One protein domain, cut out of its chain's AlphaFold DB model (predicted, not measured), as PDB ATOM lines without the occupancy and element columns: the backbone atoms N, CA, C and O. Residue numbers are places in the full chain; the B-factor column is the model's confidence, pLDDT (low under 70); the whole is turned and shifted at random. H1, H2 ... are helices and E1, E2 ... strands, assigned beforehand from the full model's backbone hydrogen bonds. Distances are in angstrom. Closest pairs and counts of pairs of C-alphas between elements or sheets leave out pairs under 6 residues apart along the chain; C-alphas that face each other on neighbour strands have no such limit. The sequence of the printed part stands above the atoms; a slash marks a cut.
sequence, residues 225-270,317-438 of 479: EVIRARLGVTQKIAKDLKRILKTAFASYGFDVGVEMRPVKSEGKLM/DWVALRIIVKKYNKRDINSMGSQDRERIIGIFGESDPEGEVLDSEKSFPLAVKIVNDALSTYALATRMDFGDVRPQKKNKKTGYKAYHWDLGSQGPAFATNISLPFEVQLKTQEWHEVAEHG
ATOM      1  N   GLU A 225       0.423  61.060  -0.079       87.25
ATOM      2  CA  GLU A 225      -0.971  60.749  -0.418       87.25
ATOM      3  C   GLU A 225      -1.130  59.454  -1.222       87.25
ATOM      4  O   GLU A 225      -2.032  58.670  -0.935       87.25
ATOM      5  N   VAL A 226      -0.223  59.176  -2.161       86.06
ATOM      6  CA  VAL A 226      -0.236  57.943  -2.966       86.06
ATOM      7  C   VAL A 226      -0.029  56.723  -2.069       86.06
ATOM      8  O   VAL A 226      -0.744  55.727  -2.183       86.06
ATOM      9  N   ILE A 227       0.910  56.813  -1.124       84.25
ATOM     10  CA  ILE A 227       1.175  55.736  -0.159       84.25
ATOM     11  C   ILE A 227      -0.019  55.550   0.776       84.25
ATOM     12  O   ILE A 227      -0.414  54.417   1.036       84.25
ATOM     13  N   ARG A 228      -0.647  56.637   1.243       86.69
ATOM     14  CA  ARG A 228      -1.867  56.565   2.065       86.69
ATOM     15  C   ARG A 228      -3.043  55.941   1.314       86.69
ATOM     16  O   ARG A 228      -3.753  55.123   1.894       86.69
ATOM     17  N   ALA A 229      -3.229  56.280   0.039       87.62
ATOM     18  CA  ALA A 229      -4.267  55.691  -0.800       87.62
ATOM     19  C   ALA A 229      -4.054  54.177  -0.960       87.62
ATOM     20  O   ALA A 229      -4.958  53.390  -0.676       87.62
ATOM     21  N   ARG A 230      -2.831  53.759  -1.311       87.25
ATOM     22  CA  ARG A 230      -2.465  52.337  -1.433       87.25
ATOM     23  C   ARG A 230      -2.573  51.590  -0.107       87.25
ATOM     24  O   ARG A 230      -3.071  50.470  -0.084       87.25
ATOM     25  N   LEU A 231      -2.189  52.216   1.007       88.44
ATOM     26  CA  LEU A 231      -2.392  51.672   2.351       88.44
ATOM     27  C   LEU A 231      -3.879  51.429   2.643       88.44
ATOM     28  O   LEU A 231      -4.224  50.386   3.197       88.44
ATOM     29  N   GLY A 232      -4.759  52.352   2.247       88.94
ATOM     30  CA  GLY A 232      -6.208  52.182   2.366       88.94
ATOM     31  C   GLY A 232      -6.721  50.964   1.594       88.94
ATOM     32  O   GLY A 232      -7.520  50.187   2.123       88.94
ATOM     33  N   VAL A 233      -6.208  50.736   0.380       89.25
ATOM     34  CA  VAL A 233      -6.515  49.533  -0.412       89.25
ATOM     35  C   VAL A 233      -6.000  48.270   0.287       89.25
ATOM     36  O   VAL A 233      -6.768  47.328   0.476       89.25
ATOM     37  N   THR A 234      -4.748  48.257   0.754       89.19
ATOM     38  CA  THR A 234      -4.167  47.125   1.498       89.19
ATOM     39  C   THR A 234      -4.972  46.786   2.752       89.19
ATOM     40  O   THR A 234      -5.246  45.619   3.024       89.19
ATOM     41  N   GLN A 235      -5.404  47.791   3.517       91.31
ATOM     42  CA  GLN A 235      -6.235  47.589   4.706       91.31
ATOM     43  C   GLN A 235      -7.613  47.017   4.358       91.31
ATOM     44  O   GLN A 235      -8.134  46.185   5.105       91.31
ATOM     45  N   LYS A 236      -8.198  47.414   3.220       90.69
ATOM     46  CA  LYS A 236      -9.440  46.821   2.711       90.69
ATOM     47  C   LYS A 236      -9.245  45.343   2.361       90.69
ATOM     48  O   LYS A 236     -10.002  44.517   2.862       90.69
ATOM     49  N   ILE A 237      -8.191  45.008   1.612       89.88
ATOM     50  CA  ILE A 237      -7.833  43.617   1.277       89.88
ATOM     51  C   ILE A 237      -7.659  42.783   2.554       89.88
ATOM     52  O   ILE A 237      -8.268  41.725   2.703       89.88
ATOM     53  N   ALA A 238      -6.888  43.282   3.526       90.75
ATOM     54  CA  ALA A 238      -6.670  42.595   4.798       90.75
ATOM     55  C   ALA A 238      -7.978  42.387   5.587       90.75
ATOM     56  O   ALA A 238      -8.158  41.357   6.242       90.75
ATOM     57  N   LYS A 239      -8.915  43.342   5.520       92.44
ATOM     58  CA  LYS A 239     -10.240  43.234   6.144       92.44
ATOM     59  C   LYS A 239     -11.128  42.194   5.454       92.44
ATOM     60  O   LYS A 239     -11.860  41.484   6.146       92.44
ATOM     61  N   ASP A 240     -11.050  42.072   4.134       91.88
ATOM     62  CA  ASP A 240     -11.798  41.061   3.383       91.88
ATOM     63  C   ASP A 240     -11.243  39.654   3.657       91.88
ATOM     64  O   ASP A 240     -12.000  38.753   4.038       91.88
ATOM     65  N   LEU A 241      -9.914  39.496   3.612       92.12
ATOM     66  CA  LEU A 241      -9.217  38.265   3.999       92.12
ATOM     67  C   LEU A 241      -9.526  37.854   5.439       92.12
ATOM     68  O   LEU A 241      -9.775  36.679   5.700       92.12
ATOM     69  N   LYS A 242      -9.592  38.808   6.379       94.44
ATOM     70  CA  LYS A 242      -9.981  38.543   7.773       94.44
ATOM     71  C   LYS A 242     -11.298  37.774   7.868       94.44
ATOM     72  O   LYS A 242     -11.406  36.847   8.671       94.44
ATOM     73  N   ARG A 243     -12.310  38.177   7.092       92.94
ATOM     74  CA  ARG A 243     -13.629  37.529   7.095       92.94
ATOM     75  C   ARG A 243     -13.542  36.120   6.515       92.94
ATOM     76  O   ARG A 243     -14.057  35.195   7.131       92.94
ATOM     77  N   ILE A 244     -12.869  35.969   5.375       93.44
ATOM     78  CA  ILE A 244     -12.716  34.684   4.679       93.44
ATOM     79  C   ILE A 244     -11.977  33.682   5.559       93.44
ATOM     80  O   ILE A 244     -12.488  32.595   5.800       93.44
ATOM     81  N   LEU A 245     -10.831  34.080   6.111       95.00
ATOM     82  CA  LEU A 245     -10.038  33.245   7.007       95.00
ATOM     83  C   LEU A 245     -10.847  32.843   8.238       95.00
ATOM     84  O   LEU A 245     -10.872  31.671   8.590       95.00
ATOM     85  N   LYS A 246     -11.573  33.773   8.870       94.75
ATOM     86  CA  LYS A 246     -12.405  33.435  10.034       94.75
ATOM     87  C   LYS A 246     -13.470  32.385   9.695       94.75
ATOM     88  O   LYS A 246     -13.658  31.457  10.477       94.75
ATOM     89  N   THR A 247     -14.141  32.515   8.549       94.56
ATOM     90  CA  THR A 247     -15.138  31.537   8.087       94.56
ATOM     91  C   THR A 247     -14.497  30.192   7.750       94.56
ATOM     92  O   THR A 247     -14.999  29.164   8.195       94.56
ATOM     93  N   ALA A 248     -13.375  30.195   7.026       95.12
ATOM     94  CA  ALA A 248     -12.654  28.984   6.655       95.12
ATOM     95  C   ALA A 248     -12.172  28.227   7.900       95.12
ATOM     96  O   ALA A 248     -12.485  27.061   8.078       95.12
ATOM     97  N   PHE A 249     -11.505  28.889   8.845       96.25
ATOM     98  CA  PHE A 249     -11.092  28.240  10.092       96.25
ATOM     99  C   PHE A 249     -12.284  27.651  10.867       96.25
ATOM    100  O   PHE A 249     -12.210  26.513  11.334       96.25
ATOM    101  N   ALA A 250     -13.401  28.380  10.951       95.75
ATOM    102  CA  ALA A 250     -14.600  27.895  11.628       95.75
ATOM    103  C   ALA A 250     -15.192  26.633  10.970       95.75
ATOM    104  O   ALA A 250     -15.613  25.728  11.691       95.75
ATOM    105  N   SER A 251     -15.187  26.524   9.633       95.56
ATOM    106  CA  SER A 251     -15.706  25.335   8.935       95.56
ATOM    107  C   SER A 251     -14.873  24.075   9.185       95.56
ATOM    108  O   SER A 251     -15.403  22.973   9.104       95.56
ATOM    109  N   TYR A 252     -13.595  24.231   9.537       95.12
ATOM    110  CA  TYR A 252     -12.716  23.133   9.952       95.12
ATOM    111  C   TYR A 252     -12.701  22.913  11.476       95.12
ATOM    112  O   TYR A 252     -11.863  22.175  11.979       95.12
ATOM    113  N   GLY A 253     -13.606  23.542  12.236       94.44
ATOM    114  CA  GLY A 253     -13.733  23.324  13.682       94.44
ATOM    115  C   GLY A 253     -12.764  24.134  14.550       94.44
ATOM    116  O   GLY A 253     -12.635  23.855  15.747       94.44
ATOM    117  N   PHE A 254     -12.091  25.141  13.992       95.81
ATOM    118  CA  PHE A 254     -11.227  26.034  14.761       95.81
ATOM    119  C   PHE A 254     -11.982  27.220  15.370       95.81
ATOM    120  O   PHE A 254     -12.870  27.810  14.756       95.81
ATOM    121  N   ASP A 255     -11.535  27.639  16.553       94.94
ATOM    122  CA  ASP A 255     -11.822  28.956  17.125       94.94
ATOM    123  C   ASP A 255     -10.571  29.833  16.988       94.94
ATOM    124  O   ASP A 255      -9.528  29.551  17.596       94.94
ATOM    125  N   VAL A 256     -10.671  30.883  16.169       95.38
ATOM    126  CA  VAL A 256      -9.568  31.806  15.881       95.38
ATOM    127  C   VAL A 256      -9.934  33.256  16.194       95.38
ATOM    128  O   VAL A 256     -11.006  33.760  15.850       95.38
ATOM    129  N   GLY A 257      -8.990  33.973  16.805       94.81
ATOM    130  CA  GLY A 257      -8.945  35.431  16.746       94.81
ATOM    131  C   GLY A 257      -8.264  35.865  15.452       94.81
ATOM    132  O   GLY A 257      -7.232  35.310  15.096       94.81
ATOM    133  N   VAL A 258      -8.814  36.854  14.745       93.44
ATOM    134  CA  VAL A 258      -8.134  37.451  13.587       93.44
ATOM    135  C   VAL A 258      -8.007  38.955  13.794       93.44
ATOM    136  O   VAL A 258      -8.997  39.700  13.785       93.44
ATOM    137  N   GLU A 259      -6.775  39.398  14.004       92.19
ATOM    138  CA  GLU A 259      -6.411  40.771  14.331       92.19
ATOM    139  C   GLU A 259      -5.678  41.425  13.168       92.19
ATOM    140  O   GLU A 259      -4.835  40.810  12.524       92.19
ATOM    141  N   MET A 260      -5.974  42.693  12.903       89.56
ATOM    142  CA  MET A 260      -5.266  43.465  11.889       89.56
ATOM    143  C   MET A 260      -4.366  44.472  12.592       89.56
ATOM    144  O   MET A 260      -4.852  45.300  13.359       89.56
ATOM    145  N   ARG A 261      -3.065  44.424  12.305       85.12
ATOM    146  CA  ARG A 261      -2.125  45.499  12.615       85.12
ATOM    147  C   ARG A 261      -2.195  46.511  11.467       85.12
ATOM    148  O   ARG A 261      -1.687  46.201  10.389       85.12
ATOM    149  N   PRO A 262      -2.807  47.692  11.672       79.00
ATOM    150  CA  PRO A 262      -3.166  48.588  10.577       79.00
ATOM    151  C   PRO A 262      -1.955  49.251   9.921       79.00
ATOM    152  O   PRO A 262      -1.980  49.453   8.713       79.00
ATOM    153  N   VAL A 263      -0.925  49.593  10.701       84.00
ATOM    154  CA  VAL A 263       0.355  50.127  10.216       84.00
ATOM    155  C   VAL A 263       1.460  49.701  11.180       84.00
ATOM    156  O   VAL A 263       1.261  49.643  12.398       84.00
ATOM    157  N   LYS A 264       2.644  49.397  10.652       85.56
ATOM    158  CA  LYS A 264       3.859  49.210  11.448       85.56
ATOM    159  C   LYS A 264       4.255  50.507  12.166       85.56
ATOM    160  O   LYS A 264       4.221  51.583  11.586       85.56
ATOM    161  N   SER A 265       4.675  50.408  13.429       88.50
ATOM    162  CA  SER A 265       5.101  51.580  14.210       88.50
ATOM    163  C   SER A 265       6.239  52.343  13.523       88.50
ATOM    164  O   SER A 265       7.201  51.715  13.071       88.50
ATOM    165  N   GLU A 266       6.183  53.671  13.556       91.38
ATOM    166  CA  GLU A 266       7.132  54.581  12.901       91.38
ATOM    167  C   GLU A 266       8.598  54.257  13.217       91.38
ATOM    168  O   GLU A 266       9.397  54.065  12.304       91.38
ATOM    169  N   GLY A 267       8.953  54.068  14.493       91.62
ATOM    170  CA  GLY A 267      10.326  53.722  14.877       91.62
ATOM    171  C   GLY A 267      10.822  52.396  14.289       91.62
ATOM    172  O   GLY A 267      11.989  52.263  13.920       91.62
ATOM    173  N   LYS A 268       9.935  51.408  14.120       90.12
ATOM    174  CA  LYS A 268      10.285  50.140  13.454       90.12
ATOM    175  C   LYS A 268      10.397  50.281  11.940       90.12
ATOM    176  O   LYS A 268      11.170  49.535  11.341       90.12
ATOM    177  N   LEU A 269       9.651  51.203  11.329       89.81
ATOM    178  CA  LEU A 269       9.850  51.571   9.925       89.81
ATOM    179  C   LEU A 269      11.225  52.220   9.753       89.81
ATOM    180  O   LEU A 269      11.998  51.749   8.928       89.81
ATOM    181  N   MET A 270      11.590  53.179  10.610       92.31
ATOM    182  CA  MET A 270      12.908  53.834  10.597       92.31
ATOM    183  C   MET A 270      14.058  52.834  10.734       92.31
ATOM    184  O   MET A 270      14.971  52.834   9.908       92.31
ATOM    185  N   ASP A 317       6.036  44.573   5.129       76.81
ATOM    186  CA  ASP A 317       5.151  44.350   6.285       76.81
ATOM    187  C   ASP A 317       4.469  45.631   6.798       76.81
ATOM    188  O   ASP A 317       4.354  45.851   8.014       76.81
ATOM    189  N   TRP A 318       4.026  46.490   5.869       83.00
ATOM    190  CA  TRP A 318       3.266  47.714   6.171       83.00
ATOM    191  C   TRP A 318       2.054  47.424   7.051       83.00
ATOM    192  O   TRP A 318       1.881  48.032   8.110       83.00
ATOM    193  N   VAL A 319       1.258  46.448   6.618       87.62
ATOM    194  CA  VAL A 319       0.087  45.908   7.310       87.62
ATOM    195  C   VAL A 319       0.394  44.458   7.673       87.62
ATOM    196  O   VAL A 319       1.137  43.784   6.960       87.62
ATOM    197  N   ALA A 320      -0.147  43.972   8.788       90.38
ATOM    198  CA  ALA A 320      -0.100  42.543   9.087       90.38
ATOM    199  C   ALA A 320      -1.467  42.028   9.538       90.38
ATOM    200  O   ALA A 320      -2.101  42.633  10.404       90.38
ATOM    201  N   LEU A 321      -1.901  40.898   8.990       93.38
ATOM    202  CA  LEU A 321      -3.083  40.169   9.430       93.38
ATOM    203  C   LEU A 321      -2.644  38.975  10.279       93.38
ATOM    204  O   LEU A 321      -1.922  38.101   9.818       93.38
ATOM    205  N   ARG A 322      -3.056  38.943  11.541       94.38
ATOM    206  CA  ARG A 322      -2.631  37.956  12.535       94.38
ATOM    207  C   ARG A 322      -3.779  37.012  12.839       94.38
ATOM    208  O   ARG A 322      -4.810  37.437  13.353       94.38
ATOM    209  N   ILE A 323      -3.580  35.740  12.547       95.75
ATOM    210  CA  ILE A 323      -4.487  34.640  12.846       95.75
ATOM    211  C   ILE A 323      -3.975  33.971  14.119       95.75
ATOM    212  O   ILE A 323      -2.838  33.505  14.178       95.75
ATOM    213  N   ILE A 324      -4.815  33.968  15.145       94.62
ATOM    214  CA  ILE A 324      -4.492  33.521  16.494       94.62
ATOM    215  C   ILE A 324      -5.390  32.336  16.812       94.62
ATOM    216  O   ILE A 324      -6.580  32.502  17.090       94.62
ATOM    217  N   VAL A 325      -4.827  31.137  16.756       93.50
ATOM    218  CA  VAL A 325      -5.572  29.906  17.003       93.50
ATOM    219  C   VAL A 325      -5.709  29.671  18.501       93.50
ATOM    220  O   VAL A 325      -4.709  29.600  19.220       93.50
ATOM    221  N   LYS A 326      -6.954  29.551  18.968       91.94
ATOM    222  CA  LYS A 326      -7.289  29.345  20.381       91.94
ATOM    223  C   LYS A 326      -7.700  27.906  20.648       91.94
ATOM    224  O   LYS A 326      -7.201  27.282  21.579       91.94
ATOM    225  N   LYS A 327      -8.617  27.379  19.834       93.06
ATOM    226  CA  LYS A 327      -9.178  26.036  20.020       93.06
ATOM    227  C   LYS A 327      -9.317  25.298  18.700       93.06
ATOM    228  O   LYS A 327      -9.487  25.919  17.654       93.06
ATOM    229  N   TYR A 328      -9.329  23.976  18.791       93.75
ATOM    230  CA  TYR A 328      -9.732  23.071  17.723       93.75
ATOM    231  C   TYR A 328     -10.715  22.045  18.290       93.75
ATOM    232  O   TYR A 328     -10.457  21.448  19.336       93.75
ATOM    233  N   ASN A 329     -11.879  21.889  17.656       92.12
ATOM    234  CA  ASN A 329     -12.957  21.004  18.112       92.12
ATOM    235  C   ASN A 329     -13.282  21.178  19.607       92.12
ATOM    236  O   ASN A 329     -13.387  20.216  20.366       92.12
ATOM    237  N   LYS A 330     -13.426  22.444  20.029       90.44
ATOM    238  CA  LYS A 330     -13.701  22.888  21.412       90.44
ATOM    239  C   LYS A 330     -12.580  22.627  22.435       90.44
ATOM    240  O   LYS A 330     -12.724  23.068  23.574       90.44
ATOM    241  N   ARG A 331     -11.467  21.992  22.054       89.88
ATOM    242  CA  ARG A 331     -10.292  21.769  22.916       89.88
ATOM    243  C   ARG A 331      -9.287  22.904  22.764       89.88
ATOM    244  O   ARG A 331      -9.083  23.392  21.655       89.88
ATOM    245  N   ASP A 332      -8.673  23.331  23.866       87.12
ATOM    246  CA  ASP A 332      -7.599  24.328  23.830       87.12
ATOM    247  C   ASP A 332      -6.376  23.742  23.121       87.12
ATOM    248  O   ASP A 332      -5.891  22.675  23.506       87.12
ATOM    249  N   ILE A 333      -5.882  24.454  22.106       86.06
ATOM    250  CA  ILE A 333      -4.709  24.068  21.314       86.06
ATOM    251  C   ILE A 333      -3.489  23.800  22.195       86.06
ATOM    252  O   ILE A 333      -2.716  22.887  21.911       86.06
ATOM    253  N   ASN A 334      -3.308  24.581  23.258       79.12
ATOM    254  CA  ASN A 334      -2.135  24.471  24.120       79.12
ATOM    255  C   ASN A 334      -2.226  23.276  25.081       79.12
ATOM    256  O   ASN A 334      -1.213  22.877  25.641       79.12
ATOM    257  N   SER A 335      -3.415  22.687  25.251       80.75
ATOM    258  CA  SER A 335      -3.628  21.466  26.044       80.75
ATOM    259  C   SER A 335      -3.590  20.171  25.226       80.75
ATOM    260  O   SER A 335      -3.746  19.087  25.784       80.75
ATOM    261  N   MET A 336      -3.441  20.263  23.900       83.38
ATOM    262  CA  MET A 336      -3.411  19.085  23.031       83.38
ATOM    263  C   MET A 336      -2.066  18.358  23.134       83.38
ATOM    264  O   MET A 336      -1.029  18.986  23.346       83.38
ATOM    265  N   GLY A 337      -2.077  17.037  22.928       80.81
ATOM    266  CA  GLY A 337      -0.849  16.250  22.813       80.81
ATOM    267  C   GLY A 337       0.021  16.730  21.646       80.81
ATOM    268  O   GLY A 337      -0.491  17.257  20.655       80.81
ATOM    269  N   SER A 338       1.338  16.541  21.752       78.25
ATOM    270  CA  SER A 338       2.322  17.038  20.777       78.25
ATOM    271  C   SER A 338       2.009  16.602  19.341       78.25
ATOM    272  O   SER A 338       1.929  17.453  18.462       78.25
ATOM    273  N   GLN A 339       1.720  15.318  19.115       79.81
ATOM    274  CA  GLN A 339       1.399  14.784  17.783       79.81
ATOM    275  C   GLN A 339       0.151  15.427  17.153       79.81
ATOM    276  O   GLN A 339       0.133  15.721  15.958       79.81
ATOM    277  N   ASP A 340      -0.892  15.689  17.948       81.19
ATOM    278  CA  ASP A 340      -2.099  16.358  17.453       81.19
ATOM    279  C   ASP A 340      -1.816  17.833  17.149       81.19
ATOM    280  O   ASP A 340      -2.197  18.340  16.093       81.19
ATOM    281  N   ARG A 341      -1.097  18.525  18.042       80.75
ATOM    282  CA  ARG A 341      -0.705  19.930  17.852       80.75
ATOM    283  C   ARG A 341       0.153  20.102  16.594       80.75
ATOM    284  O   ARG A 341      -0.049  21.067  15.854       80.75
ATOM    285  N   GLU A 342       1.047  19.156  16.317       81.50
ATOM    286  CA  GLU A 342       1.880  19.114  15.112       81.50
ATOM    287  C   GLU A 342       1.054  18.989  13.834       81.50
ATOM    288  O   GLU A 342       1.212  19.789  12.917       81.50
ATOM    289  N   ARG A 343       0.108  18.049  13.789       82.25
ATOM    290  CA  ARG A 343      -0.764  17.870  12.618       82.25
ATOM    291  C   ARG A 343      -1.672  19.074  12.372       82.25
ATOM    292  O   ARG A 343      -1.992  19.395  11.229       82.25
ATOM    293  N   ILE A 344      -2.115  19.733  13.440       86.25
ATOM    294  CA  ILE A 344      -3.120  20.798  13.368       86.25
ATOM    295  C   ILE A 344      -2.476  22.156  13.065       86.25
ATOM    296  O   ILE A 344      -2.962  22.867  12.188       86.25
ATOM    297  N   ILE A 345      -1.409  22.536  13.774       82.38
ATOM    298  CA  ILE A 345      -0.763  23.859  13.647       82.38
ATOM    299  C   ILE A 345       0.698  23.757  13.207       82.38
ATOM    300  O   ILE A 345       1.201  24.701  12.606       82.38
ATOM    301  N   GLY A 346       1.356  22.626  13.455       76.25
ATOM    302  CA  GLY A 346       2.794  22.450  13.269       76.25
ATOM    303  C   GLY A 346       3.565  22.702  14.561       76.25
ATOM    304  O   GLY A 346       3.154  23.501  15.406       76.25
ATOM    305  N   ILE A 347       4.688  22.001  14.732       67.69
ATOM    306  CA  ILE A 347       5.627  22.217  15.839       67.69
ATOM    307  C   ILE A 347       6.845  22.986  15.331       67.69
ATOM    308  O   ILE A 347       7.271  22.826  14.191       67.69
ATOM    309  N   PHE A 348       7.398  23.829  16.199       63.31
ATOM    310  CA  PHE A 348       8.711  24.449  16.050       63.31
ATOM    311  C   PHE A 348       9.686  23.676  16.937       63.31
ATOM    312  O   PHE A 348       9.600  23.803  18.162       63.31
ATOM    313  N   GLY A 349      10.551  22.869  16.330       58.03
ATOM    314  CA  GLY A 349      11.680  22.236  16.997       58.03
ATOM    315  C   GLY A 349      12.753  23.268  17.346       58.03
ATOM    316  O   GLY A 349      12.850  24.330  16.727       58.03
ATOM    317  N   GLU A 350      13.558  22.976  18.364       51.94
ATOM    318  CA  GLU A 350      14.635  23.869  18.822       51.94
ATOM    319  C   GLU A 350      15.747  24.056  17.781       51.94
ATOM    320  O   GLU A 350      16.433  25.077  17.786       51.94
ATOM    321  N   SER A 351      15.884  23.104  16.856       50.97
ATOM    322  CA  SER A 351      16.876  23.091  15.778       50.97
ATOM    323  C   SER A 351      16.385  23.678  14.451       50.97
ATOM    324  O   SER A 351      17.154  23.703  13.493       50.97
ATOM    325  N   ASP A 352      15.130  24.127  14.360       57.94
ATOM    326  CA  ASP A 352      14.578  24.574  13.080       57.94
ATOM    327  C   ASP A 352      15.196  25.916  12.656       57.94
ATOM    328  O   ASP A 352      15.102  26.897  13.411       57.94
ATOM    329  N   PRO A 353      15.810  26.005  11.462       57.50
ATOM    330  CA  PRO A 353      16.414  27.242  10.992       57.50
ATOM    331  C   PRO A 353      15.358  28.342  10.797       57.50
ATOM    332  O   PRO A 353      14.269  28.126  10.260       57.50
ATOM    333  N   GLU A 354      15.678  29.568  11.231       56.50
ATOM    334  CA  GLU A 354      14.804  30.723  11.007       56.50
ATOM    335  C   GLU A 354      14.664  30.981   9.501       56.50
ATOM    336  O   GLU A 354      15.653  31.213   8.811       56.50
ATOM    337  N   GLY A 355      13.425  31.004   9.000       59.22
ATOM    338  CA  GLY A 355      13.147  31.260   7.588       59.22
ATOM    339  C   GLY A 355      13.068  30.013   6.713       59.22
ATOM    340  O   GLY A 355      13.047  30.170   5.496       59.22
ATOM    341  N   GLU A 356      12.980  28.813   7.297       70.69
ATOM    342  CA  GLU A 356      12.646  27.599   6.550       70.69
ATOM    343  C   GLU A 356      11.338  27.798   5.764       70.69
ATOM    344  O   GLU A 356      10.293  28.153   6.327       70.69
ATOM    345  N   VAL A 357      11.425  27.614   4.448       65.31
ATOM    346  CA  VAL A 357      10.289  27.646   3.528       65.31
ATOM    347  C   VAL A 357       9.731  26.233   3.453       65.31
ATOM    348  O   VAL A 357      10.472  25.288   3.193       65.31
ATOM    349  N   LEU A 358       8.433  26.067   3.697       64.75
ATOM    350  CA  LEU A 358       7.825  24.747   3.563       64.75
ATOM    351  C   LEU A 358       7.548  24.463   2.078       64.75
ATOM    352  O   LEU A 358       6.636  25.045   1.492       64.75
ATOM    353  N   ASP A 359       8.326  23.555   1.488       58.19
ATOM    354  CA  ASP A 359       8.337  23.296   0.038       58.19
ATOM    355  C   ASP A 359       7.351  22.217  -0.449       58.19
ATOM    356  O   ASP A 359       7.216  22.015  -1.655       58.19
ATOM    357  N   SER A 360       6.629  21.521   0.443       58.44
ATOM    358  CA  SER A 360       5.633  20.514   0.030       58.44
ATOM    359  C   SER A 360       4.253  20.722   0.661       58.44
ATOM    360  O   SER A 360       4.056  20.518   1.859       58.44
ATOM    361  N   GLU A 361       3.257  21.040  -0.173       58.53
ATOM    362  CA  GLU A 361       1.854  21.207   0.248       58.53
ATOM    363  C   GLU A 361       1.265  19.950   0.903       58.53
ATOM    364  O   GLU A 361       0.391  20.037   1.766       58.53
ATOM    365  N   LYS A 362       1.767  18.765   0.526       52.25
ATOM    366  CA  LYS A 362       1.329  17.469   1.069       52.25
ATOM    367  C   LYS A 362       1.657  17.281   2.555       52.25
ATOM    368  O   LYS A 362       1.090  16.386   3.173       52.25
ATOM    369  N   SER A 363       2.525  18.121   3.118       59.34
ATOM    370  CA  SER A 363       3.025  18.000   4.493       59.34
ATOM    371  C   SER A 363       2.595  19.166   5.389       59.34
ATOM    372  O   SER A 363       3.043  19.260   6.531       59.34
ATOM    373  N   PHE A 364       1.758  20.087   4.893       75.69
ATOM    374  CA  PHE A 364       1.359  21.249   5.683       75.69
ATOM    375  C   PHE A 364       0.434  20.851   6.837       75.69
ATOM    376  O   PHE A 364      -0.554  20.143   6.617       75.69
ATOM    377  N   PRO A 365       0.681  21.375   8.054       85.25
ATOM    378  CA  PRO A 365      -0.306  21.323   9.117       85.25
ATOM    379  C   PRO A 365      -1.637  21.916   8.648       85.25
ATOM    380  O   PRO A 365      -1.659  22.876   7.868       85.25
ATOM    381  N   LEU A 366      -2.752  21.387   9.153       90.06
ATOM    382  CA  LEU A 366      -4.095  21.754   8.691       90.06
ATOM    383  C   LEU A 366      -4.331  23.276   8.690       90.06
ATOM    384  O   LEU A 366      -4.848  23.822   7.719       90.06
ATOM    385  N   ALA A 367      -3.912  23.979   9.743       91.62
ATOM    386  CA  ALA A 367      -4.064  25.428   9.849       91.62
ATOM    387  C   ALA A 367      -3.260  26.198   8.785       91.62
ATOM    388  O   ALA A 367      -3.748  27.198   8.267       91.62
ATOM    389  N   VAL A 368      -2.053  25.739   8.436       91.56
ATOM    390  CA  VAL A 368      -1.221  26.338   7.373       91.56
ATOM    391  C   VAL A 368      -1.891  26.138   6.016       91.56
ATOM    392  O   VAL A 368      -1.993  27.085   5.237       91.56
ATOM    393  N   LYS A 369      -2.425  24.935   5.769       90.50
ATOM    394  CA  LYS A 369      -3.181  24.626   4.552       90.50
ATOM    395  C   LYS A 369      -4.406  25.532   4.390       90.50
ATOM    396  O   LYS A 369      -4.577  26.120   3.331       90.50
ATOM    397  N   ILE A 370      -5.195  25.724   5.451       93.19
ATOM    398  CA  ILE A 370      -6.370  26.616   5.424       93.19
ATOM    399  C   ILE A 370      -5.982  28.047   5.024       93.19
ATOM    400  O   ILE A 370      -6.712  28.691   4.271       93.19
ATOM    401  N   VAL A 371      -4.845  28.559   5.513       93.31
ATOM    402  CA  VAL A 371      -4.365  29.899   5.133       93.31
ATOM    403  C   VAL A 371      -3.998  29.947   3.653       93.31
ATOM    404  O   VAL A 371      -4.465  30.851   2.965       93.31
ATOM    405  N   ASN A 372      -3.227  28.977   3.156       90.56
ATOM    406  CA  ASN A 372      -2.862  28.899   1.737       90.56
ATOM    407  C   ASN A 372      -4.097  28.824   0.835       90.56
ATOM    408  O   ASN A 372      -4.241  29.645  -0.068       90.56
ATOM    409  N   ASP A 373      -5.029  27.918   1.131       90.62
ATOM    410  CA  ASP A 373      -6.249  27.735   0.343       90.62
ATOM    411  C   ASP A 373      -7.092  29.022   0.320       90.62
ATOM    412  O   ASP A 373      -7.600  29.427  -0.729       90.62
ATOM    413  N   ALA A 374      -7.209  29.715   1.459       91.94
ATOM    414  CA  ALA A 374      -7.935  30.980   1.552       91.94
ATOM    415  C   ALA A 374      -7.257  32.112   0.763       91.94
ATOM    416  O   ALA A 374      -7.951  32.901   0.115       91.94
ATOM    417  N   LEU A 375      -5.923  32.198   0.802       90.56
ATOM    418  CA  LEU A 375      -5.153  33.187   0.044       90.56
ATOM    419  C   LEU A 375      -5.269  32.946  -1.464       90.56
ATOM    420  O   LEU A 375      -5.588  33.883  -2.195       90.56
ATOM    421  N   SER A 376      -5.104  31.700  -1.912       87.75
ATOM    422  CA  SER A 376      -5.258  31.302  -3.316       87.75
ATOM    423  C   SER A 376      -6.680  31.540  -3.823       87.75
ATOM    424  O   SER A 376      -6.878  32.107  -4.895       87.75
ATOM    425  N   THR A 377      -7.692  31.185  -3.025       88.19
ATOM    426  CA  THR A 377      -9.103  31.424  -3.371       88.19
ATOM    427  C   THR A 377      -9.394  32.914  -3.520       88.19
ATOM    428  O   THR A 377     -10.067  33.324  -4.466       88.19
ATOM    429  N   TYR A 378      -8.879  33.741  -2.607       88.69
ATOM    430  CA  TYR A 378      -9.054  35.188  -2.690       88.69
ATOM    431  C   TYR A 378      -8.356  35.766  -3.924       88.69
ATOM    432  O   TYR A 378      -8.993  36.498  -4.677       88.69
ATOM    433  N   ALA A 379      -7.096  35.387  -4.163       85.06
ATOM    434  CA  ALA A 379      -6.317  35.794  -5.331       85.06
ATOM    435  C   ALA A 379      -7.077  35.522  -6.640       85.06
ATOM    436  O   ALA A 379      -7.262  36.430  -7.454       85.06
ATOM    437  N   LEU A 380      -7.619  34.307  -6.788       85.12
ATOM    438  CA  LEU A 380      -8.445  33.915  -7.932       85.12
ATOM    439  C   LEU A 380      -9.727  34.753  -8.042       85.12
ATOM    440  O   LEU A 380     -10.033  35.279  -9.113       85.12
ATOM    441  N   ALA A 381     -10.465  34.919  -6.940       84.38
ATOM    442  CA  ALA A 381     -11.736  35.645  -6.927       84.38
ATOM    443  C   ALA A 381     -11.580  37.136  -7.258       84.38
ATOM    444  O   ALA A 381     -12.443  37.723  -7.911       84.38
ATOM    445  N   THR A 382     -10.480  37.758  -6.828       81.38
ATOM    446  CA  THR A 382     -10.218  39.185  -7.055       81.38
ATOM    447  C   THR A 382      -9.306  39.456  -8.244       81.38
ATOM    448  O   THR A 382      -8.984  40.617  -8.491       81.38
ATOM    449  N   ARG A 383      -8.870  38.412  -8.967       80.06
ATOM    450  CA  ARG A 383      -7.844  38.494 -10.021       80.06
ATOM    451  C   ARG A 383      -6.582  39.224  -9.539       80.06
ATOM    452  O   ARG A 383      -5.979  39.998 -10.279       80.06
ATOM    453  N   MET A 384      -6.232  39.023  -8.269       76.94
ATOM    454  CA  MET A 384      -5.003  39.547  -7.681       76.94
ATOM    455  C   MET A 384      -3.918  38.492  -7.812       76.94
ATOM    456  O   MET A 384      -4.162  37.324  -7.531       76.94
ATOM    457  N   ASP A 385      -2.722  38.916  -8.197       75.06
ATOM    458  CA  ASP A 385      -1.542  38.065  -8.164       75.06
ATOM    459  C   ASP A 385      -0.741  38.380  -6.897       75.06
ATOM    460  O   ASP A 385      -0.199  39.479  -6.747       75.06
ATOM    461  N   PHE A 386      -0.714  37.435  -5.958       72.69
ATOM    462  CA  PHE A 386       0.111  37.553  -4.756       72.69
ATOM    463  C   PHE A 386       1.536  37.005  -4.948       72.69
ATOM    464  O   PHE A 386       2.365  37.224  -4.063       72.69
ATOM    465  N   GLY A 387       1.844  36.377  -6.089       69.44
ATOM    466  CA  GLY A 387       3.079  35.638  -6.353       69.44
ATOM    467  C   GLY A 387       3.062  34.203  -5.802       69.44
ATOM    468  O   GLY A 387       2.048  33.735  -5.281       69.44
ATOM    469  N   ASP A 388       4.201  33.505  -5.890       69.25
ATOM    470  CA  ASP A 388       4.426  32.215  -5.210       69.25
ATOM    471  C   ASP A 388       4.645  32.458  -3.705       69.25
ATOM    472  O   ASP A 388       5.768  32.605  -3.217       69.25
ATOM    473  N   VAL A 389       3.543  32.605  -2.968       74.25
ATOM    474  CA  VAL A 389       3.578  32.920  -1.537       74.25
ATOM    475  C   VAL A 389       3.659  31.633  -0.733       74.25
ATOM    476  O   VAL A 389       2.645  31.019  -0.399       74.25
ATOM    477  N   ARG A 390       4.877  31.258  -0.348       80.62
ATOM    478  CA  ARG A 390       5.102  30.101   0.523       80.62
ATOM    479  C   ARG A 390       5.145  30.496   1.999       80.62
ATOM    480  O   ARG A 390       5.740  31.525   2.338       80.62
ATOM    481  N   PRO A 391       4.564  29.680   2.899       85.31
ATOM    482  CA  PRO A 391       4.682  29.906   4.331       85.31
ATOM    483  C   PRO A 391       6.140  29.783   4.779       85.31
ATOM    484  O   PRO A 391       6.793  28.760   4.568       85.31
ATOM    485  N   GLN A 392       6.627  30.813   5.466       86.31
ATOM    486  CA  GLN A 392       7.931  30.825   6.116       86.31
ATOM    487  C   GLN A 392       7.775  30.555   7.607       86.31
ATOM    488  O   GLN A 392       7.026  31.245   8.309       86.31
ATOM    489  N   LYS A 393       8.541  29.602   8.123       85.94
ATOM    490  CA  LYS A 393       8.619  29.326   9.553       85.94
ATOM    491  C   LYS A 393       9.545  30.340  10.230       85.94
ATOM    492  O   LYS A 393      10.721  30.457   9.893       85.94
ATOM    493  N   LYS A 394       9.037  31.098  11.204       84.75
ATOM    494  CA  LYS A 394       9.847  32.002  12.038       84.75
ATOM    495  C   LYS A 394       9.963  31.465  13.454       84.75
ATOM    496  O   LYS A 394       9.019  31.597  14.231       84.75
ATOM    497  N   ASN A 395      11.134  30.926  13.779       79.62
ATOM    498  CA  ASN A 395      11.533  30.542  15.129       79.62
ATOM    499  C   ASN A 395      12.673  31.450  15.587       79.62
ATOM    500  O   ASN A 395      13.777  31.359  15.059       79.62
ATOM    501  N   LYS A 396      12.426  32.359  16.529       74.50
ATOM    502  CA  LYS A 396      13.490  33.230  17.045       74.50
ATOM    503  C   LYS A 396      13.945  32.752  18.405       74.50
ATOM    504  O   LYS A 396      13.130  32.345  19.229       74.50
ATOM    505  N   LYS A 397      15.223  32.997  18.703       65.25
ATOM    506  CA  LYS A 397      15.815  32.807  20.038       65.25
ATOM    507  C   LYS A 397      15.067  33.537  21.159       65.25
ATOM    508  O   LYS A 397      15.236  33.212  22.318       65.25
ATOM    509  N   THR A 398      14.229  34.516  20.834       61.44
ATOM    510  CA  THR A 398      13.387  35.232  21.803       61.44
ATOM    511  C   THR A 398      12.133  34.445  22.219       61.44
ATOM    512  O   THR A 398      11.257  35.006  22.865       61.44
ATOM    513  N   GLY A 399      11.962  33.205  21.748       68.81
ATOM    514  CA  GLY A 399      10.731  32.424  21.904       68.81
ATOM    515  C   GLY A 399       9.610  32.809  20.930       68.81
ATOM    516  O   GLY A 399       8.524  32.236  20.979       68.81
ATOM    517  N   TYR A 400       9.846  33.764  20.021       78.06
ATOM    518  CA  TYR A 400       8.866  34.127  18.996       78.06
ATOM    519  C   TYR A 400       8.703  32.986  17.988       78.06
ATOM    520  O   TYR A 400       9.674  32.590  17.342       78.06
ATOM    521  N   LYS A 401       7.459  32.529  17.812       84.00
ATOM    522  CA  LYS A 401       7.076  31.451  16.891       84.00
ATOM    523  C   LYS A 401       5.900  31.895  16.019       84.00
ATOM    524  O   LYS A 401       4.922  32.443  16.532       84.00
ATOM    525  N   ALA A 402       6.006  31.730  14.700       90.38
ATOM    526  CA  ALA A 402       4.945  32.067  13.744       90.38
ATOM    527  C   ALA A 402       5.181  31.456  12.360       90.38
ATOM    528  O   ALA A 402       6.332  31.292  11.960       90.38
ATOM    529  N   TYR A 403       4.107  31.244  11.599       91.19
ATOM    530  CA  TYR A 403       4.187  31.104  10.140       91.19
ATOM    531  C   TYR A 403       3.866  32.437   9.474       91.19
ATOM    532  O   TYR A 403       2.925  33.114   9.901       91.19
ATOM    533  N   HIS A 404       4.652  32.816   8.470       91.00
ATOM    534  CA  HIS A 404       4.586  34.100   7.771       91.00
ATOM    535  C   HIS A 404       4.329  33.909   6.280       91.00
ATOM    536  O   HIS A 404       4.963  33.068   5.653       91.00
ATOM    537  N   TRP A 405       3.448  34.733   5.723       90.56
ATOM    538  CA  TRP A 405       3.198  34.860   4.290       90.56
ATOM    539  C   TRP A 405       3.387  36.323   3.902       90.56
ATOM    540  O   TRP A 405       2.612  37.175   4.341       90.56
ATOM    541  N   ASP A 406       4.404  36.615   3.096       86.75
ATOM    542  CA  ASP A 406       4.687  37.966   2.606       86.75
ATOM    543  C   ASP A 406       3.964  38.190   1.268       86.75
ATOM    544  O   ASP A 406       4.389  37.685   0.232       86.75
ATOM    545  N   LEU A 407       2.868  38.949   1.280       84.12
ATOM    546  CA  LEU A 407       2.010  39.195   0.119       84.12
ATOM    547  C   LEU A 407       2.421  40.474  -0.616       84.12
ATOM    548  O   LEU A 407       2.656  41.518  -0.003       84.12
ATOM    549  N   GLY A 408       2.459  40.405  -1.951       70.69
ATOM    550  CA  GLY A 408       2.740  41.561  -2.811       70.69
ATOM    551  C   GLY A 408       4.218  41.957  -2.887       70.69
ATOM    552  O   GLY A 408       4.529  43.049  -3.348       70.69
ATOM    553  N   SER A 409       5.134  41.095  -2.433       56.47
ATOM    554  CA  SER A 409       6.585  41.323  -2.489       56.47
ATOM    555  C   SER A 409       7.228  40.895  -3.818       56.47
ATOM    556  O   SER A 409       8.311  41.390  -4.127       56.47
ATOM    557  N   GLN A 410       6.583  40.010  -4.595       52.44
ATOM    558  CA  GLN A 410       7.155  39.398  -5.810       52.44
ATOM    559  C   GLN A 410       6.189  39.266  -7.008       52.44
ATOM    560  O   GLN A 410       6.489  38.555  -7.964       52.44
ATOM    561  N   GLY A 411       5.036  39.943  -6.986       47.78
ATOM    562  CA  GLY A 411       4.105  39.951  -8.125       47.78
ATOM    563  C   GLY A 411       4.524  40.931  -9.237       47.78
ATOM    564  O   GLY A 411       5.296  41.859  -8.973       47.78
ATOM    565  N   PRO A 412       4.006  40.787 -10.474       46.78
ATOM    566  CA  PRO A 412       4.196  41.774 -11.535       46.78
ATOM    567  C   PRO A 412       3.738  43.162 -11.063       46.78
ATOM    568  O   PRO A 412       2.830  43.277 -10.237       46.78
ATOM    569  N   ALA A 413       4.334  44.218 -11.630       49.06
ATOM    570  CA  ALA A 413       4.162  45.627 -11.236       49.06
ATOM    571  C   ALA A 413       2.699  46.087 -11.026       49.06
ATOM    572  O   ALA A 413       2.433  47.083 -10.362       49.06
ATOM    573  N   PHE A 414       1.724  45.362 -11.575       42.16
ATOM    574  CA  PHE A 414       0.300  45.623 -11.406       42.16
ATOM    575  C   PHE A 414      -0.197  45.494  -9.951       42.16
ATOM    576  O   PHE A 414      -0.947  46.354  -9.491       42.16
ATOM    577  N   ALA A 415       0.232  44.472  -9.195       50.50
ATOM    578  CA  ALA A 415      -0.210  44.281  -7.805       50.50
ATOM    579  C   ALA A 415       0.452  45.285  -6.843       50.50
ATOM    580  O   ALA A 415      -0.204  45.801  -5.927       50.50
ATOM    581  N   THR A 416       1.726  45.614  -7.094       56.12
ATOM    582  CA  THR A 416       2.468  46.622  -6.327       56.12
ATOM    583  C   THR A 416       1.928  48.023  -6.600       56.12
ATOM    584  O   THR A 416       1.752  48.785  -5.660       56.12
ATOM    585  N   ASN A 417       1.522  48.362  -7.825       66.19
ATOM    586  CA  ASN A 417       0.986  49.698  -8.126       66.19
ATOM    587  C   ASN A 417      -0.356  50.014  -7.431       66.19
ATOM    588  O   ASN A 417      -0.659  51.183  -7.193       66.19
ATOM    589  N   ILE A 418      -1.155  49.001  -7.075       75.12
ATOM    590  CA  ILE A 418      -2.504  49.181  -6.505       75.12
ATOM    591  C   ILE A 418      -2.503  49.113  -4.971       75.12
ATOM    592  O   ILE A 418      -3.259  49.831  -4.311       75.12
ATOM    593  N   SER A 419      -1.661  48.263  -4.384       81.56
ATOM    594  CA  SER A 419      -1.623  48.025  -2.938       81.56
ATOM    595  C   SER A 419      -0.191  48.002  -2.414       81.56
ATOM    596  O   SER A 419       0.750  47.712  -3.147       81.56
ATOM    597  N   LEU A 420      -0.009  48.342  -1.140       83.69
ATOM    598  CA  LEU A 420       1.261  48.115  -0.454       83.69
ATOM    599  C   LEU A 420       1.410  46.636  -0.065       83.69
ATOM    600  O   LEU A 420       0.405  46.022   0.323       83.69
ATOM    601  N   PRO A 421       2.646  46.104  -0.066       83.69
ATOM    602  CA  PRO A 421       2.943  44.788   0.485       83.69
ATOM    603  C   PRO A 421       2.459  44.636   1.931       83.69
ATOM    604  O   PRO A 421       2.553  45.570   2.740       83.69
ATOM    605  N   PHE A 422       1.962  43.453   2.272       87.31
ATOM    606  CA  PHE A 422       1.504  43.142   3.621       87.31
ATOM    607  C   PHE A 422       1.728  41.681   3.974       87.31
ATOM    608  O   PHE A 422       1.968  40.841   3.120       87.31
ATOM    609  N   GLU A 423       1.629  41.377   5.259       90.69
ATOM    610  CA  GLU A 423       1.994  40.072   5.791       90.69
ATOM    611  C   GLU A 423       0.780  39.374   6.416       90.69
ATOM    612  O   GLU A 423      -0.005  40.002   7.133       90.69
ATOM    613  N   VAL A 424       0.636  38.065   6.218       93.06
ATOM    614  CA  VAL A 424      -0.257  37.223   7.028       93.06
ATOM    615  C   VAL A 424       0.587  36.408   8.000       93.06
ATOM    616  O   VAL A 424       1.632  35.875   7.644       93.06
ATOM    617  N   GLN A 425       0.149  36.329   9.255       94.19
ATOM    618  CA  GLN A 425       0.839  35.618  10.325       94.19
ATOM    619  C   GLN A 425      -0.103  34.613  10.978       94.19
ATOM    620  O   GLN A 425      -1.171  35.006  11.440       94.19
ATOM    621  N   LEU A 426       0.310  33.355  11.109       94.00
ATOM    622  CA  LEU A 426      -0.413  32.329  11.865       94.00
ATOM    623  C   LEU A 426       0.350  31.985  13.144       94.00
ATOM    624  O   LEU A 426       1.549  31.693  13.108       94.00
ATOM    625  N   LYS A 427      -0.352  32.034  14.278       91.69
ATOM    626  CA  LYS A 427       0.190  31.781  15.616       91.69
ATOM    627  C   LYS A 427      -0.835  31.074  16.493       91.69
ATOM    628  O   LYS A 427      -2.038  31.241  16.301       91.69
ATOM    629  N   THR A 428      -0.379  30.347  17.507       89.81
ATOM    630  CA  THR A 428      -1.244  29.965  18.632       89.81
ATOM    631  C   THR A 428      -1.517  31.177  19.525       89.81
ATOM    632  O   THR A 428      -0.799  32.182  19.461       89.81
ATOM    633  N   GLN A 429      -2.530  31.087  20.389       86.31
ATOM    634  CA  GLN A 429      -2.765  32.086  21.434       86.31
ATOM    635  C   GLN A 429      -1.505  32.308  22.282       86.31
ATOM    636  O   GLN A 429      -1.112  33.448  22.485       86.31
ATOM    637  N   GLU A 430      -0.822  31.240  22.691       81.62
ATOM    638  CA  GLU A 430       0.421  31.308  23.466       81.62
ATOM    639  C   GLU A 430       1.531  32.062  22.712       81.62
ATOM    640  O   GLU A 430       2.125  33.001  23.240       81.62
ATOM    641  N   TRP A 431       1.781  31.724  21.443       85.50
ATOM    642  CA  TRP A 431       2.833  32.386  20.662       85.50
ATOM    643  C   TRP A 431       2.512  33.851  20.374       85.50
ATOM    644  O   TRP A 431       3.407  34.695  20.354       85.50
ATOM    645  N   HIS A 432       1.238  34.174  20.140       85.88
ATOM    646  CA  HIS A 432       0.798  35.556  19.982       85.88
ATOM    647  C   HIS A 432       1.035  36.358  21.263       85.88
ATOM    648  O   HIS A 432       1.532  37.481  21.223       85.88
ATOM    649  N   GLU A 433       0.729  35.755  22.401       78.00
ATOM    650  CA  GLU A 433       0.926  36.350  23.709       78.00
ATOM    651  C   GLU A 433       2.405  36.624  24.007       78.00
ATOM    652  O   GLU A 433       2.746  37.744  24.404       78.00
ATOM    653  N   VAL A 434       3.288  35.662  23.720       75.38
ATOM    654  CA  VAL A 434       4.747  35.852  23.758       75.38
ATOM    655  C   VAL A 434       5.186  36.969  22.800       75.38
ATOM    656  O   VAL A 434       6.009  37.806  23.156       75.38
ATOM    657  N   ALA A 435       4.613  37.045  21.598       78.44
ATOM    658  CA  ALA A 435       5.001  38.045  20.606       78.44
ATOM    659  C   ALA A 435       4.586  39.492  20.953       78.44
ATOM    660  O   ALA A 435       5.329  40.420  20.631       78.44
ATOM    661  N   GLU A 436       3.402  39.701  21.540       75.50
ATOM    662  CA  GLU A 436       2.826  41.045  21.749       75.50
ATOM    663  C   GLU A 436       3.045  41.622  23.142       75.50
ATOM    664  O   GLU A 436       3.106  42.843  23.310       75.50
ATOM    665  N   HIS A 437       3.107  40.752  24.141       63.88
ATOM    666  CA  HIS A 437       3.210  41.152  25.542       63.88
ATOM    667  C   HIS A 437       4.413  40.526  26.230       63.88
ATOM    668  O   HIS A 437       4.525  40.611  27.452       63.88
ATOM    669  N   GLY A 438       5.207  39.755  25.486       60.56
ATOM    670  CA  GLY A 438       6.150  38.828  26.075       60.56
ATOM    671  C   GLY A 438       5.468  37.741  26.889       60.56
ATOM    672  O   GLY A 438       6.204  36.927  27.410       60.56
TER     673      GLY A 438
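This is residues 225 to 270 and 317 to 438 of the 479 residues of an uncharacterized protein of Candidatus Micrarchaeota archaeon (UniProt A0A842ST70). A twisted sheet of five strands makes the core of this domain; two crossed helices, H1 and H4, cover part of one face, and the short helix H6 stands up from the other face. H2 lies away from the sheet, H3 leads to one end of H4, and H5 meets H1 near its beginning. The printed part has 168 residues, with six named helices and five named strands in the order H1 E1 H2 E2 H3 H4 E3 E4 H5 E5 H6. The sheet runs E1 E2 E5 E4 E3 and is mixed, and the class is mixed, helices and strands. The whole is compact, with a radius of gyration of the C-alphas of 15.8 A and spans of 49 by 36 by 28 A.

Start with the sheet: E1 is residues 254 to 261, 21.6 A long, and E2, the longest strand, is residues 319 to 328, 27.0 A long. Find C-alpha 319 at (0.087, 45.908, 7.310), where E2 begins. E5 is residues 422 to 428, 20.2 A long; E4 is residues 401 to 407, 19.2 A long; E3 is residues 392 to 395. Now find C-alpha 225 at (-0.971, 60.749, -0.418); from there H1 runs 39.5 A through residues 225 to 251. H4, residues 366 to 382, measures 24.3 A. The shorter helices are H2 at residues 266 to 270, H3 at 338 to 344, H5 at 413 to 418, and H6 at 429 to 437, which ends with C-alpha 437 at (3.210, 41.152, 25.542).

Look first at inner strands E2 and E5, which are parallel, with N 323 and O 425 2.8 A apart. E1, an edge strand, is antiparallel to E2, with N 259 and O 322 2.9 A apart. On the other side of E5, E4 is antiparallel to it, with N 405 and O 424 2.9 A apart. The hairpin of E3 and E4 brings in the other edge strand, E3, with N 394 and O 402 2.8 A apart. H1 is on the sheet at a height of 8.3 A, over E1 and E2, and runs along the strands, at 8 degrees to E2 on the local plane. H4 is on the same face at a height of 6.4 A, over E2, slantwise to the strands. H1, with residues 241 to 249 alone, touches H4 at a steep tilt of 52 degrees, opposite ways; their closest C-alphas, those of Leu 245 and Ala 374, are 6.3 A apart. H6 is on the opposite face, over E5, at a height of 8.0 A; with H1 and H4 it gives three layers, helices on both faces of a sheet. H3 and H4 only just touch, with 3 pairs of C-alphas within 8 A, the closest being Ile 344 and Leu 366 at 4.9 A. H1 and H5 also only just touch, with 3 such pairs, the closest being Arg 230 and Ile 418 at 6.0 A. H2 touches no helix and is not on the sheet. E2, H3 H4 and E3 form a split strand-helix-strand unit, two strands running the same way with E5 and E4 between them, and its crossover is right-handed. Every O i to N i+4 pair is within hydrogen-bond range in H1, H2, H3, H4 and H6, and 1 of 2 is in H5.

The C-alphas farthest apart are those of Glu 225 and Gly 337, at 50.2 A. Residues 271 to 316 are not printed, and C-alphas 270 and 317 stand 13.0 A apart across that cut. The long link is H3 to H4, residues 345 to 365. The mean pLDDT of the printed part is 81.7; look for values under 70 in 32 residues, among them 347 to 355, 357 to 363 and 409 to 417.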